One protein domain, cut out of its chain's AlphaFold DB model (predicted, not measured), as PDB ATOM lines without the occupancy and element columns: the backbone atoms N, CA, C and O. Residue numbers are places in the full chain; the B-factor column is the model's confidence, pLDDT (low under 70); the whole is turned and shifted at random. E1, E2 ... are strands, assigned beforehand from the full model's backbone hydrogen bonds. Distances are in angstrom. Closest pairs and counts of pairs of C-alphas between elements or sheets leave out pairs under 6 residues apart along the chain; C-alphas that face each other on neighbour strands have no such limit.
ATOM      1  N   HIS A  12     -55.997 -26.568  -2.531       85.44
ATOM      2  CA  HIS A  12     -55.080 -26.411  -1.420       85.44
ATOM      3  C   HIS A  12     -53.662 -26.291  -1.985       85.44
ATOM      4  O   HIS A  12     -53.153 -27.200  -2.650       85.44
ATOM      5  N   LEU A  13     -53.062 -25.125  -1.771       86.56
ATOM      6  CA  LEU A  13     -51.710 -24.763  -2.171       86.56
ATOM      7  C   LEU A  13     -50.821 -24.802  -0.932       86.56
ATOM      8  O   LEU A  13     -51.070 -24.075   0.027       86.56
ATOM      9  N   THR A  14     -49.764 -25.603  -0.973       89.38
ATOM     10  CA  THR A  14     -48.703 -25.586   0.033       89.38
ATOM     11  C   THR A  14     -47.415 -25.059  -0.579       89.38
ATOM     12  O   THR A  14     -47.078 -25.358  -1.728       89.38
ATOM     13  N   THR A  15     -46.688 -24.257   0.194       90.44
ATOM     14  CA  THR A  15     -45.384 -23.717  -0.193       90.44
ATOM     15  C   THR A  15     -44.384 -23.904   0.936       90.44
ATOM     16  O   THR A  15     -44.660 -23.497   2.067       90.44
ATOM     17  N   GLU A  16     -43.212 -24.445   0.627       93.00
ATOM     18  CA  GLU A  16     -42.047 -24.426   1.508       93.00
ATOM     19  C   GLU A  16     -40.943 -23.589   0.853       93.00
ATOM     20  O   GLU A  16     -40.593 -23.796  -0.301       93.00
ATOM     21  N   ILE A  17     -40.397 -22.617   1.577       93.56
ATOM     22  CA  ILE A  17     -39.276 -21.791   1.123       93.56
ATOM     23  C   ILE A  17     -38.131 -22.019   2.099       93.56
ATOM     24  O   ILE A  17     -38.324 -21.889   3.307       93.56
ATOM     25  N   THR A  18     -36.949 -22.362   1.599       94.75
ATOM     26  CA  THR A  18     -35.766 -22.670   2.410       94.75
ATOM     27  C   THR A  18     -34.639 -21.659   2.186       94.75
ATOM     28  O   THR A  18     -34.689 -20.820   1.280       94.75
ATOM     29  N   ASN A  19     -33.612 -21.727   3.040       94.50
ATOM     30  CA  ASN A  19     -32.431 -20.861   2.986       94.50
ATOM     31  C   ASN A  19     -32.788 -19.354   3.016       94.50
ATOM     32  O   ASN A  19     -32.204 -18.552   2.291       94.50
ATOM     33  N   ILE A  20     -33.759 -18.982   3.854       95.00
ATOM     34  CA  ILE A  20     -34.219 -17.599   4.040       95.00
ATOM     35  C   ILE A  20     -33.301 -16.875   5.036       95.00
ATOM     36  O   ILE A  20     -33.177 -17.296   6.192       95.00
ATOM     37  N   ASP A  21     -32.720 -15.736   4.655       94.56
ATOM     38  CA  ASP A  21     -32.207 -14.773   5.631       94.56
ATOM     39  C   ASP A  21     -33.356 -13.873   6.104       94.56
ATOM     40  O   ASP A  21     -33.677 -12.863   5.486       94.56
ATOM     41  N   PHE A  22     -33.978 -14.202   7.240       92.56
ATOM     42  CA  PHE A  22     -35.108 -13.434   7.780       92.56
ATOM     43  C   PHE A  22     -34.817 -11.946   8.073       92.56
ATOM     44  O   PHE A  22     -35.757 -11.204   8.354       92.56
ATOM     45  N   ALA A  23     -33.560 -11.485   8.024       91.94
ATOM     46  CA  ALA A  23     -33.230 -10.060   8.110       91.94
ATOM     47  C   ALA A  23     -33.317  -9.320   6.759       91.94
ATOM     48  O   ALA A  23     -33.497  -8.100   6.755       91.94
ATOM     49  N   HIS A  24     -33.185 -10.031   5.634       94.12
ATOM     50  CA  HIS A  24     -33.070  -9.450   4.289       94.12
ATOM     51  C   HIS A  24     -34.099  -9.984   3.286       94.12
ATOM     52  O   HIS A  24     -34.500  -9.229   2.408       94.12
ATOM     53  N   ASP A  25     -34.541 -11.231   3.432       94.56
ATOM     54  CA  ASP A  25     -35.472 -11.916   2.530       94.56
ATOM     55  C   ASP A  25     -36.931 -11.877   3.004       94.56
ATOM     56  O   ASP A  25     -37.845 -12.166   2.234       94.56
ATOM     57  N   PHE A  26     -37.171 -11.544   4.276       93.81
ATOM     58  CA  PHE A  26     -38.519 -11.423   4.829       93.81
ATOM     59  C   PHE A  26     -38.898  -9.958   5.036       93.81
ATOM     60  O   PHE A  26     -38.210  -9.192   5.719       93.81
ATOM     61  N   HIS A  27     -40.021  -9.556   4.449       91.81
ATOM     62  CA  HIS A  27     -40.486  -8.178   4.451       91.81
ATOM     63  C   HIS A  27     -41.938  -8.097   4.905       91.81
ATOM     64  O   HIS A  27     -42.833  -8.600   4.238       91.81
ATOM     65  N   ILE A  28     -42.192  -7.400   6.012       87.88
ATOM     66  CA  ILE A  28     -43.551  -7.017   6.411       87.88
ATOM     67  C   ILE A  28     -43.799  -5.590   5.923       87.88
ATOM     68  O   ILE A  28     -43.075  -4.657   6.277       87.88
ATOM     69  N   HIS A  29     -44.836  -5.420   5.110       84.56
ATOM     70  CA  HIS A  29     -45.268  -4.137   4.570       84.56
ATOM     71  C   HIS A  29     -46.506  -3.621   5.331       84.56
ATOM     72  O   HIS A  29     -47.015  -4.248   6.260       84.56
ATOM     73  N   GLN A  30     -47.001  -2.435   4.969       81.50
ATOM     74  CA  GLN A  30     -48.242  -1.908   5.548       81.50
ATOM     75  C   GLN A  30     -49.473  -2.644   4.992       81.50
ATOM     76  O   GLN A  30     -49.481  -3.034   3.828       81.50
ATOM     77  N   GLY A  31     -50.529  -2.765   5.803       70.69
ATOM     78  CA  GLY A  31     -51.837  -3.266   5.358       70.69
ATOM     79  C   GLY A  31     -51.902  -4.776   5.129       70.69
ATOM     80  O   GLY A  31     -52.367  -5.196   4.078       70.69
ATOM     81  N   GLU A  32     -51.415  -5.574   6.090       77.88
ATOM     82  CA  GLU A  32     -51.483  -7.056   6.072       77.88
ATOM     83  C   GLU A  32     -50.740  -7.706   4.887       77.88
ATOM     84  O   GLU A  32     -50.937  -8.873   4.562       77.88
ATOM     85  N   ARG A  33     -49.833  -6.943   4.273       87.19
ATOM     86  CA  ARG A  33     -48.954  -7.364   3.185       87.19
ATOM     87  C   ARG A  33     -47.622  -7.864   3.735       87.19
ATOM     88  O   ARG A  33     -47.001  -7.174   4.546       87.19
ATOM     89  N   PHE A  34     -47.123  -8.983   3.230       90.00
ATOM     90  CA  PHE A  34     -45.745  -9.415   3.469       90.00
ATOM     91  C   PHE A  34     -45.189 -10.155   2.251       90.00
ATOM     92  O   PHE A  34     -45.953 -10.667   1.437       90.00
ATOM     93  N   GLY A  35     -43.865 -10.189   2.148       93.25
ATOM     94  CA  GLY A  35     -43.119 -10.844   1.084       93.25
ATOM     95  C   GLY A  35     -41.992 -11.706   1.636       93.25
ATOM     96  O   GLY A  35     -41.411 -11.383   2.677       93.25
ATOM     97  N   VAL A  36     -41.701 -12.807   0.947       94.94
ATOM     98  CA  VAL A  36     -40.601 -13.733   1.248       94.94
ATOM     99  C   VAL A  36     -39.861 -14.035  -0.051       94.94
ATOM    100  O   VAL A  36     -40.474 -14.530  -0.999       94.94
ATOM    101  N   SER A  37     -38.562 -13.751  -0.107       93.94
ATOM    102  CA  SER A  37     -37.689 -14.095  -1.237       93.94
ATOM    103  C   SER A  37     -36.775 -15.286  -0.947       93.94
ATOM    104  O   SER A  37     -36.473 -15.612   0.196       93.94
ATOM    105  N   SER A  38     -36.314 -15.936  -2.014       91.38
ATOM    106  CA  SER A  38     -35.114 -16.771  -2.000       91.38
ATOM    107  C   SER A  38     -34.438 -16.626  -3.362       91.38
ATOM    108  O   SER A  38     -34.968 -17.062  -4.383       91.38
ATOM    109  N   GLY A  39     -33.300 -15.927  -3.397       90.12
ATOM    110  CA  GLY A  39     -32.673 -15.509  -4.653       90.12
ATOM    111  C   GLY A  39     -33.502 -14.446  -5.381       90.12
ATOM    112  O   GLY A  39     -33.804 -13.396  -4.820       90.12
ATOM    113  N   ASP A  40     -33.844 -14.698  -6.644       90.44
ATOM    114  CA  ASP A  40     -34.642 -13.807  -7.490       90.44
ATOM    115  C   ASP A  40     -36.140 -14.162  -7.544       90.44
ATOM    116  O   ASP A  40     -36.910 -13.404  -8.142       90.44
ATOM    117  N   LEU A  41     -36.565 -15.268  -6.920       92.12
ATOM    118  CA  LEU A  41     -37.974 -15.637  -6.762       92.12
ATOM    119  C   LEU A  41     -38.527 -15.148  -5.413       92.12
ATOM    120  O   LEU A  41     -37.888 -15.273  -4.369       92.12
ATOM    121  N   GLN A  42     -39.741 -14.606  -5.447       93.44
ATOM    122  CA  GLN A  42     -40.445 -14.022  -4.310       93.44
ATOM    123  C   GLN A  42     -41.912 -14.461  -4.301       93.44
ATOM    124  O   GLN A  42     -42.554 -14.508  -5.352       93.44
ATOM    125  N   LEU A  43     -42.442 -14.736  -3.109       93.62
ATOM    126  CA  LEU A  43     -43.871 -14.861  -2.827       93.62
ATOM    127  C   LEU A  43     -44.304 -13.652  -2.008       93.62
ATOM    128  O   LEU A  43     -43.808 -13.448  -0.902       93.62
ATOM    129  N   ASP A  44     -45.251 -12.891  -2.548       93.06
ATOM    130  CA  ASP A  44     -45.884 -11.758  -1.883       93.06
ATOM    131  C   ASP A  44     -47.362 -12.052  -1.624       93.06
ATOM    132  O   ASP A  44     -48.090 -12.480  -2.522       93.06
ATOM    133  N   ILE A  45     -47.817 -11.757  -0.407       91.25
ATOM    134  CA  ILE A  45     -49.234 -11.694  -0.055       91.25
ATOM    135  C   ILE A  45     -49.686 -10.240  -0.128       91.25
ATOM    136  O   ILE A  45     -49.143  -9.368   0.558       91.25
ATOM    137  N   GLU A  46     -50.698  -9.972  -0.953       88.62
ATOM    138  CA  GLU A  46     -51.257  -8.633  -1.137       88.62
ATOM    139  C   GLU A  46     -52.775  -8.617  -0.931       88.62
ATOM    140  O   GLU A  46     -53.475  -9.495  -1.417       88.62
ATOM    141  N   ASN A  47     -53.300  -7.612  -0.225       86.88
ATOM    142  CA  ASN A  47     -54.742  -7.404  -0.066       86.88
ATOM    143  C   ASN A  47     -55.232  -6.350  -1.076       86.88
ATOM    144  O   ASN A  47     -54.758  -5.210  -1.058       86.88
ATOM    145  N   HIS A  48     -56.167  -6.724  -1.952       81.56
ATOM    146  CA  HIS A  48     -56.790  -5.853  -2.944       81.56
ATOM    147  C   HIS A  48     -58.241  -5.506  -2.545       81.56
ATOM    148  O   HIS A  48     -59.053  -6.417  -2.360       81.56
ATOM    149  N   PRO A  49     -58.632  -4.212  -2.485       77.81
ATOM    150  CA  PRO A  49     -59.937  -3.791  -1.954       77.81
ATOM    151  C   PRO A  49     -61.175  -4.409  -2.618       77.81
ATOM    152  O   PRO A  49     -62.221  -4.495  -1.979       77.81
ATOM    153  N   GLU A  50     -61.075  -4.813  -3.886       75.06
ATOM    154  CA  GLU A  50     -62.194  -5.373  -4.659       75.06
ATOM    155  C   GLU A  50     -62.143  -6.905  -4.801       75.06
ATOM    156  O   GLU A  50     -63.122  -7.505  -5.245       75.06
ATOM    157  N   HIS A  51     -61.015  -7.545  -4.465       72.00
ATOM    158  CA  HIS A  51     -60.741  -8.954  -4.806       72.00
ATOM    159  C   HIS A  51     -60.222  -9.803  -3.628       72.00
ATOM    160  O   HIS A  51     -60.104 -11.019  -3.755       72.00
ATOM    161  N   GLY A  52     -59.983  -9.196  -2.460       83.25
ATOM    162  CA  GLY A  52     -59.480  -9.892  -1.275       83.25
ATOM    163  C   GLY A  52     -57.973 -10.119  -1.341       83.25
ATOM    164  O   GLY A  52     -57.244  -9.298  -1.895       83.25
ATOM    165  N   TYR A  53     -57.488 -11.211  -0.752       87.19
ATOM    166  CA  TYR A  53     -56.063 -11.534  -0.775       87.19
ATOM    167  C   TYR A  53     -55.645 -12.219  -2.079       87.19
ATOM    168  O   TYR A  53     -56.349 -13.087  -2.599       87.19
ATOM    169  N   HIS A  54     -54.457 -11.842  -2.540       88.25
ATOM    170  CA  HIS A  54     -53.730 -12.420  -3.659       88.25
ATOM    171  C   HIS A  54     -52.420 -13.048  -3.165       88.25
ATOM    172  O   HIS A  54     -51.770 -12.493  -2.273       88.25
ATOM    173  N   ILE A  55     -51.997 -14.149  -3.792       89.94
ATOM    174  CA  ILE A  55     -50.609 -14.634  -3.738       89.94
ATOM    175  C   ILE A  55     -49.971 -14.305  -5.081       89.94
ATOM    176  O   ILE A  55     -50.385 -14.833  -6.114       89.94
ATOM    177  N   LEU A  56     -48.940 -13.466  -5.061       89.81
ATOM    178  CA  LEU A  56     -48.161 -13.136  -6.244       89.81
ATOM    179  C   LEU A  56     -46.804 -13.820  -6.168       89.81
ATOM    180  O   LEU A  56     -46.013 -13.550  -5.265       89.81
ATOM    181  N   PHE A  57     -46.505 -14.636  -7.170       89.25
ATOM    182  CA  PHE A  57     -45.151 -15.118  -7.401       89.25
ATOM    183  C   PHE A  57     -44.445 -14.155  -8.349       89.25
ATOM    184  O   PHE A  57     -44.957 -13.849  -9.430       89.25
ATOM    185  N   LYS A  58     -43.274 -13.664  -7.947       90.25
ATOM    186  CA  LYS A  58     -42.491 -12.660  -8.672       90.25
ATOM    187  C   LYS A  58     -41.085 -13.190  -8.934       90.25
ATOM    188  O   LYS A  58     -40.397 -13.551  -7.991       90.25
ATOM    189  N   ASN A  59     -40.640 -13.200 -10.189       90.31
ATOM    190  CA  ASN A  59     -39.246 -13.469 -10.552       90.31
ATOM    191  C   ASN A  59     -38.585 -12.158 -11.007       90.31
ATOM    192  O   ASN A  59     -39.140 -11.447 -11.848       90.31
ATOM    193  N   ASN A  60     -37.438 -11.801 -10.419       90.56
ATOM    194  CA  ASN A  60     -36.749 -10.520 -10.635       90.56
ATOM    195  C   ASN A  60     -37.702  -9.303 -10.516       90.56
ATOM    196  O   ASN A  60     -37.646  -8.354 -11.300       90.56
ATOM    197  N   GLY A  61     -38.635  -9.359  -9.556       90.06
ATOM    198  CA  GLY A  61     -39.657  -8.331  -9.313       90.06
ATOM    199  C   GLY A  61     -40.815  -8.277 -10.323       90.06
ATOM    200  O   GLY A  61     -41.738  -7.481 -10.146       90.06
ATOM    201  N   ARG A  62     -40.820  -9.113 -11.370       90.31
ATOM    202  CA  ARG A  62     -41.946  -9.259 -12.307       90.31
ATOM    203  C   ARG A  62     -42.900 -10.340 -11.811       90.31
ATOM    204  O   ARG A  62     -42.476 -11.475 -11.629       90.31
ATOM    205  N   VAL A  63     -44.189 -10.016 -11.688       88.62
ATOM    206  CA  VAL A  63     -45.251 -11.007 -11.433       88.62
ATOM    207  C   VAL A  63     -45.276 -12.039 -12.562       88.62
ATOM    208  O   VAL A  63     -45.391 -11.676 -13.734       88.62
ATOM    209  N   ILE A  64     -45.153 -13.313 -12.193       85.06
ATOM    210  CA  ILE A  64     -45.230 -14.471 -13.090       85.06
ATOM    211  C   ILE A  64     -46.437 -15.368 -12.796       85.06
ATOM    212  O   ILE A  64     -46.853 -16.102 -13.681       85.06
ATOM    213  N   SER A  65     -47.037 -15.276 -11.605       85.62
ATOM    214  CA  SER A  65     -48.313 -15.920 -11.274       85.62
ATOM    215  C   SER A  65     -49.065 -15.079 -10.233       85.62
ATOM    216  O   SER A  65     -48.427 -14.471  -9.373       85.62
ATOM    217  N   ASP A  66     -50.394 -15.008 -10.342       85.69
ATOM    218  CA  ASP A  66     -51.284 -14.161  -9.532       85.69
ATOM    219  C   ASP A  66     -52.542 -14.960  -9.157       85.69
ATOM    220  O   ASP A  66     -53.456 -15.157  -9.964       85.69
ATOM    221  N   LEU A  67     -52.547 -15.497  -7.939       85.12
ATOM    222  CA  LEU A  67     -53.601 -16.365  -7.427       85.12
ATOM    223  C   LEU A  67     -54.591 -15.567  -6.590       85.12
ATOM    224  O   LEU A  67     -54.196 -14.856  -5.672       85.12
ATOM    225  N   HIS A  68     -55.873 -15.734  -6.902       83.62
ATOM    226  CA  HIS A  68     -56.991 -15.016  -6.297       83.62
ATOM    227  C   HIS A  68     -57.740 -15.899  -5.280       83.62
ATOM    228  O   HIS A  68     -57.446 -17.086  -5.122       83.62
ATOM    229  N   GLY A  69     -58.718 -15.313  -4.576       78.44
ATOM    230  CA  GLY A  69     -59.595 -16.055  -3.662       78.44
ATOM    231  C   GLY A  69     -58.857 -16.672  -2.471       78.44
ATOM    232  O   GLY A  69     -59.255 -17.724  -1.979       78.44
ATOM    233  N   VAL A  70     -57.752 -16.056  -2.042       85.44
ATOM    234  CA  VAL A  70     -56.814 -16.666  -1.098       85.44
ATOM    235  C   VAL A  70     -57.327 -16.591   0.338       85.44
ATOM    236  O   VAL A  70     -57.618 -15.515   0.864       85.44
ATOM    237  N   LYS A  71     -57.322 -17.739   1.014       86.50
ATOM    238  CA  LYS A  71     -57.450 -17.869   2.465       86.50
ATOM    239  C   LYS A  71     -56.223 -18.605   3.005       86.50
ATOM    240  O   LYS A  71     -56.025 -19.778   2.705       86.50
ATOM    241  N   ALA A  72     -55.434 -17.925   3.834       85.00
ATOM    242  CA  ALA A  72     -54.376 -18.552   4.625       85.00
ATOM    243  C   ALA A  72     -54.962 -19.580   5.611       85.00
ATOM    244  O   ALA A  72     -55.975 -19.296   6.258       85.00
ATOM    245  N   GLU A  73     -54.312 -20.737   5.746       87.00
ATOM    246  CA  GLU A  73     -54.652 -21.741   6.762       87.00
ATOM    247  C   GLU A  73     -53.553 -21.818   7.829       87.00
ATOM    248  O   GLU A  73     -53.789 -21.375   8.953       87.00
ATOM    249  N   ASP A  74     -52.339 -22.245   7.467       87.12
ATOM    250  CA  ASP A  74     -51.181 -22.304   8.365       87.12
ATOM    251  C   ASP A  74     -49.986 -21.505   7.833       87.12
ATOM    252  O   ASP A  74     -49.727 -21.428   6.633       87.12
ATOM    253  N   PHE A  75     -49.219 -20.938   8.767       90.06
ATOM    254  CA  PHE A  75     -47.973 -20.217   8.513       90.06
ATOM    255  C   PHE A  75     -46.955 -20.535   9.605       90.06
ATOM    256  O   PHE A  75     -47.141 -20.170  10.766       90.06
ATOM    257  N   ASN A  76     -45.859 -21.193   9.234       92.75
ATOM    258  CA  ASN A  76     -44.807 -21.614  10.150       92.75
ATOM    259  C   ASN A  76     -43.435 -21.101   9.692       92.75
ATOM    260  O   ASN A  76     -42.848 -21.617   8.741       92.75
ATOM    261  N   PHE A  77     -42.922 -20.097  10.405       92.00
ATOM    262  CA  PHE A  77     -41.589 -19.532  10.208       92.00
ATOM    263  C   PHE A  77     -40.594 -20.211  11.155       92.00
ATOM    264  O   PHE A  77     -40.569 -19.939  12.358       92.00
ATOM    265  N   ASN A  78     -39.744 -21.079  10.616       94.44
ATOM    266  CA  ASN A  78     -38.706 -21.755  11.376       94.44
ATOM    267  C   ASN A  78     -37.396 -20.955  11.331       94.44
ATOM    268  O   ASN A  78     -36.546 -21.137  10.460       94.44
ATOM    269  N   MET A  79     -37.220 -20.091  12.333       92.75
ATOM    270  CA  MET A  79     -36.034 -19.240  12.500       92.75
ATOM    271  C   MET A  79     -34.712 -20.011  12.653       92.75
ATOM    272  O   MET A  79     -33.652 -19.421  12.467       92.75
ATOM    273  N   LYS A  80     -34.750 -21.293  13.046       94.12
ATOM    274  CA  LYS A  80     -33.552 -22.122  13.254       94.12
ATOM    275  C   LYS A  80     -33.121 -22.817  11.967       94.12
ATOM    276  O   LYS A  80     -31.930 -22.878  11.682       94.12
ATOM    277  N   ASP A  81     -34.087 -23.346  11.225       94.50
ATOM    278  CA  ASP A  81     -33.837 -24.124  10.009       94.50
ATOM    279  C   ASP A  81     -33.967 -23.258   8.733       94.50
ATOM    280  O   ASP A  81     -33.899 -23.770   7.620       94.50
ATOM    281  N   HIS A  82     -34.092 -21.932   8.904       95.38
ATOM    282  CA  HIS A  82     -34.128 -20.919   7.842       95.38
ATOM    283  C   HIS A  82     -35.211 -21.175   6.784       95.38
ATOM    284  O   HIS A  82     -34.967 -21.031   5.584       95.38
ATOM    285  N   SER A  83     -36.411 -21.567   7.229       95.56
ATOM    286  CA  SER A  83     -37.507 -21.941   6.332       95.56
ATOM    287  C   SER A  83     -38.872 -21.369   6.713       95.56
ATOM    288  O   SER A  83     -39.163 -21.086   7.876       95.56
ATOM    289  N   LEU A  84     -39.722 -21.210   5.703       94.44
ATOM    290  CA  LEU A  84     -41.146 -20.922   5.822       94.44
ATOM    291  C   LEU A  84     -41.922 -22.093   5.232       94.44
ATOM    292  O   LEU A  84     -41.697 -22.449   4.084       94.44
ATOM    293  N   ASN A  85     -42.873 -22.631   5.986       94.19
ATOM    294  CA  ASN A  85     -43.927 -23.498   5.470       94.19
ATOM    295  C   ASN A  85     -45.264 -22.743   5.553       94.19
ATOM    296  O   ASN A  85     -45.596 -22.215   6.616       94.19
ATOM    297  N   ALA A  86     -46.019 -22.681   4.458       92.06
ATOM    298  CA  ALA A  86     -47.322 -22.018   4.402       92.06
ATOM    299  C   ALA A  86     -48.350 -22.842   3.617       92.06
ATOM    300  O   ALA A  86     -47.998 -23.545   2.664       92.06
ATOM    301  N   SER A  87     -49.617 -22.733   4.011       90.75
ATOM    302  CA  SER A  87     -50.754 -23.382   3.361       90.75
ATOM    303  C   SER A  87     -51.902 -22.405   3.109       90.75
ATOM    304  O   SER A  87     -52.180 -21.494   3.897       90.75
ATOM    305  N   PHE A  88     -52.576 -22.598   1.978       88.50
ATOM    306  CA  PHE A  88     -53.640 -21.727   1.499       88.50
ATOM    307  C   PHE A  88     -54.748 -22.534   0.833       88.50
ATOM    308  O   PHE A  88     -54.470 -23.435   0.042       88.50
ATOM    309  N   LEU A  89     -55.995 -22.121   1.041       86.31
ATOM    310  CA  LEU A  89     -57.068 -22.395   0.088       86.31
ATOM    311  C   LEU A  89     -57.105 -21.262  -0.931       86.31
ATOM    312  O   LEU A  89     -57.046 -20.089  -0.558       86.31
ATOM    313  N   ILE A  90     -57.198 -21.619  -2.208       83.00
ATOM    314  CA  ILE A  90     -57.300 -20.681  -3.326       83.00
ATOM    315  C   ILE A  90     -58.490 -21.059  -4.212       83.00
ATOM    316  O   ILE A  90     -58.761 -22.241  -4.431       83.00
ATOM    317  N   ASP A  91     -59.166 -20.052  -4.758       77.50
ATOM    318  CA  ASP A  91     -60.119 -20.212  -5.857       77.50
ATOM    319  C   ASP A  91     -59.447 -19.664  -7.129       77.50
ATOM    320  O   ASP A  91     -59.266 -18.444  -7.243       77.50
ATOM    321  N   PRO A  92     -58.985 -20.525  -8.061       67.06
ATOM    322  CA  PRO A  92     -58.248 -20.104  -9.248       67.06
ATOM    323  C   PRO A  92     -59.177 -19.448 -10.287       67.06
ATOM    324  O   PRO A  92     -59.416 -19.967 -11.377       67.06
ATOM    325  N   MET A  93     -59.642 -18.236  -9.975       60.50
ATOM    326  CA  MET A  93     -60.378 -17.354 -10.889       60.50
ATOM    327  C   MET A  93     -59.533 -16.887 -12.091       60.50
ATOM    328  O   MET A  93     -60.074 -16.344 -13.055       60.50
ATOM    329  N   ALA A  94     -58.214 -17.094 -12.038       60.19
ATOM    330  CA  ALA A  94     -57.245 -16.779 -13.080       60.19
ATOM    331  C   ALA A  94     -56.358 -18.008 -13.379       60.19
ATOM    332  O   ALA A  94     -56.109 -18.816 -12.480       60.19
ATOM    333  N   PRO A  95     -55.854 -18.169 -14.619       56.62
ATOM    334  CA  PRO A  95     -54.999 -19.296 -14.981       56.62
ATOM    335  C   PRO A  95     -53.652 -19.242 -14.244       56.62
ATOM    336  O   PRO A  95     -52.866 -18.304 -14.411       56.62
ATOM    337  N   PHE A  96     -53.364 -20.291 -13.473       63.84
ATOM    338  CA  PHE A  96     -52.063 -20.476 -12.835       63.84
ATOM    339  C   PHE A  96     -50.981 -20.720 -13.890       63.84
ATOM    340  O   PHE A  96     -51.090 -21.629 -14.713       63.84
ATOM    341  N   HIS A  97     -49.917 -19.922 -13.840       64.88
ATOM    342  CA  HIS A  97     -48.706 -20.193 -14.599       64.88
ATOM    343  C   HIS A  97     -47.756 -21.013 -13.730       64.88
ATOM    344  O   HIS A  97     -47.423 -20.626 -12.610       64.88
ATOM    345  N   GLU A  98     -47.345 -22.154 -14.273       63.50
ATOM    346  CA  GLU A  98     -46.380 -23.064 -13.670       63.50
ATOM    347  C   GLU A  98     -45.046 -22.345 -13.428       63.50
ATOM    348  O   GLU A  98     -44.539 -21.631 -14.296       63.50
ATOM    349  N   LEU A  99     -44.505 -22.505 -12.224       68.50
ATOM    350  CA  LEU A  99     -43.320 -21.789 -11.768       68.50
ATOM    351  C   LEU A  99     -42.071 -22.602 -12.116       68.50
ATOM    352  O   LEU A  99     -42.033 -23.808 -11.878       68.50
ATOM    353  N   ASP A 100     -41.045 -21.945 -12.662       70.75
ATOM    354  CA  ASP A 100     -39.789 -22.594 -13.068       70.75
ATOM    355  C   ASP A 100     -38.874 -22.874 -11.865       70.75
ATOM    356  O   ASP A 100     -37.815 -22.282 -11.670       70.75
ATOM    357  N   VAL A 101     -39.339 -23.780 -11.016       64.94
ATOM    358  CA  VAL A 101     -38.735 -24.142  -9.729       64.94
ATOM    359  C   VAL A 101     -37.403 -24.884  -9.881       64.94
ATOM    360  O   VAL A 101     -36.606 -24.902  -8.951       64.94
ATOM    361  N   ASN A 102     -37.095 -25.398 -11.077       71.38
ATOM    362  CA  ASN A 102     -35.784 -25.979 -11.391       71.38
ATOM    363  C   ASN A 102     -34.656 -24.938 -11.300       71.38
ATOM    364  O   ASN A 102     -33.537 -25.271 -10.915       71.38
ATOM    365  N   ASN A 103     -34.958 -23.679 -11.630       83.12
ATOM    366  CA  ASN A 103     -34.036 -22.556 -11.464       83.12
ATOM    367  C   ASN A 103     -34.098 -21.932 -10.052       83.12
ATOM    368  O   ASN A 103     -33.232 -21.129  -9.715       83.12
ATOM    369  N   HIS A 104     -35.056 -22.349  -9.211       86.62
ATOM    370  CA  HIS A 104     -35.298 -21.835  -7.853       86.62
ATOM    371  C   HIS A 104     -35.360 -22.979  -6.818       86.62
ATOM    372  O   HIS A 104     -36.401 -23.182  -6.193       86.62
ATOM    373  N   PRO A 105     -34.264 -23.733  -6.594       87.69
ATOM    374  CA  PRO A 105     -34.265 -24.998  -5.840       87.69
ATOM    375  C   PRO A 105     -34.564 -24.867  -4.337       87.69
ATOM    376  O   PRO A 105     -34.676 -25.875  -3.645       87.69
ATOM    377  N   ASN A 106     -34.675 -23.642  -3.823       91.25
ATOM    378  CA  ASN A 106     -35.089 -23.358  -2.449       91.25
ATOM    379  C   ASN A 106     -36.606 -23.144  -2.319       91.25
ATOM    380  O   ASN A 106     -37.087 -22.855  -1.226       91.25
ATOM    381  N   PHE A 107     -37.352 -23.190  -3.428       88.75
ATOM    382  CA  PHE A 107     -38.752 -22.798  -3.481       88.75
ATOM    383  C   PHE A 107     -39.628 -23.989  -3.877       88.75
ATOM    384  O   PHE A 107     -39.783 -24.304  -5.056       88.75
ATOM    385  N   PHE A 108     -40.252 -24.605  -2.879       87.44
ATOM    386  CA  PHE A 108     -41.082 -25.799  -2.978       87.44
ATOM    387  C   PHE A 108     -42.572 -25.459  -3.007       87.44
ATOM    388  O   PHE A 108     -43.048 -24.639  -2.226       87.44
ATOM    389  N   ILE A 109     -43.319 -26.071  -3.928       85.25
ATOM    390  CA  ILE A 109     -44.741 -25.789  -4.172       85.25
ATOM    391  C   ILE A 109     -45.474 -27.079  -4.532       85.25
ATOM    392  O   ILE A 109     -45.053 -27.803  -5.436       85.25
ATOM    393  N   SER A 110     -46.605 -27.324  -3.874       82.06
ATOM    394  CA  SER A 110     -47.557 -28.367  -4.247       82.06
ATOM    395  C   SER A 110     -48.975 -27.802  -4.281       82.06
ATOM    396  O   SER A 110     -49.326 -26.930  -3.489       82.06
ATOM    397  N   MET A 111     -49.805 -28.281  -5.207       81.44
ATOM    398  CA  MET A 111     -51.189 -27.825  -5.356       81.44
ATOM    399  C   MET A 111     -52.109 -29.009  -5.631       81.44
ATOM    400  O   MET A 111     -51.897 -29.738  -6.597       81.44
ATOM    401  N   HIS A 112     -53.137 -29.211  -4.813       76.44
ATOM    402  CA  HIS A 112     -54.082 -30.324  -4.945       76.44
ATOM    403  C   HIS A 112     -55.534 -29.871  -4.760       76.44
ATOM    404  O   HIS A 112     -55.802 -28.809  -4.206       76.44
ATOM    405  N   ALA A 113     -56.481 -30.672  -5.250       75.19
ATOM    406  CA  ALA A 113     -57.906 -30.428  -5.039       75.19
ATOM    407  C   ALA A 113     -58.256 -30.542  -3.546       75.19
ATOM    408  O   ALA A 113     -57.824 -31.490  -2.884       75.19
ATOM    409  N   TYR A 114     -59.039 -29.599  -3.018       70.62
ATOM    410  CA  TYR A 114     -59.519 -29.661  -1.639       70.62
ATOM    411  C   TYR A 114     -60.570 -30.772  -1.489       70.62
ATOM    412  O   TYR A 114     -61.531 -30.836  -2.256       70.62
TER     413      TYR A 114
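Overview. This is residues 12 to 114 of the 254 residues of the protein "Glycoprotein 36" of Ehrlichia canis (UniProt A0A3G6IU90). Two twisted sheets lie face to face as a sandwich, their strands crossed at 44 degrees: E2 to E6 make one, and E7, E8, E1 and E9 the other. The chain crosses between them after E1 and after E6, and the long link 91 to 106 runs past the side where E6 and E9 lie. The printed part has 103 residues with nine named strands, E1 to E9 in order, and no named helix: all strand, both sheets antiparallel. It is compact, with a radius of gyration of the C-alphas of 12.9 A and spans of 35 by 31 by 26 A.

Arrangement. E1, residues 12 to 17, is an inner strand between E8, residues 83 to 90, with N 15 and O 86 2.9 A apart, and E9, residues 107 to 113, with N 14 and O 110 2.9 A apart. E7, residues 71 to 78, forms a hairpin with E8, N 73 to O 87 being 2.9 A. E2, 26 to 28, E3, 34 to 38, E4, 41 to 48, E5, 52 to 59, and E6, 62 to 67, form a meander, each strand the antiparallel neighbour of the one before. Its N to O pairs within hydrogen-bond range include 27 to 35, 2.9 A; 36 to 43, 2.9 A; 44 to 56, 2.9 A; and 57 to 65, 2.9 A. Between the sheets, the closest C-alphas of E6 and E8 are those of Leu 67 and Ile 90, 7.0 A apart.

Along the chain. E1 begins at C-alpha 12, (-55.080, -26.411, -1.420), and E9 ends at C-alpha 113, (-57.906, -30.428, -5.039). E5 is 22.5 A long, E8 22.1 A, E4 21.5 A, E7 21.1 A and E9 20.7 A.

Size, cuts and confidence. The C-alphas farthest apart, of Glu 50 and Lys 80, are 37.7 A apart. The printed part has no cut; the link E8 to E9 is long. Residues 92 to 99 and residue 101 have pLDDT under 70.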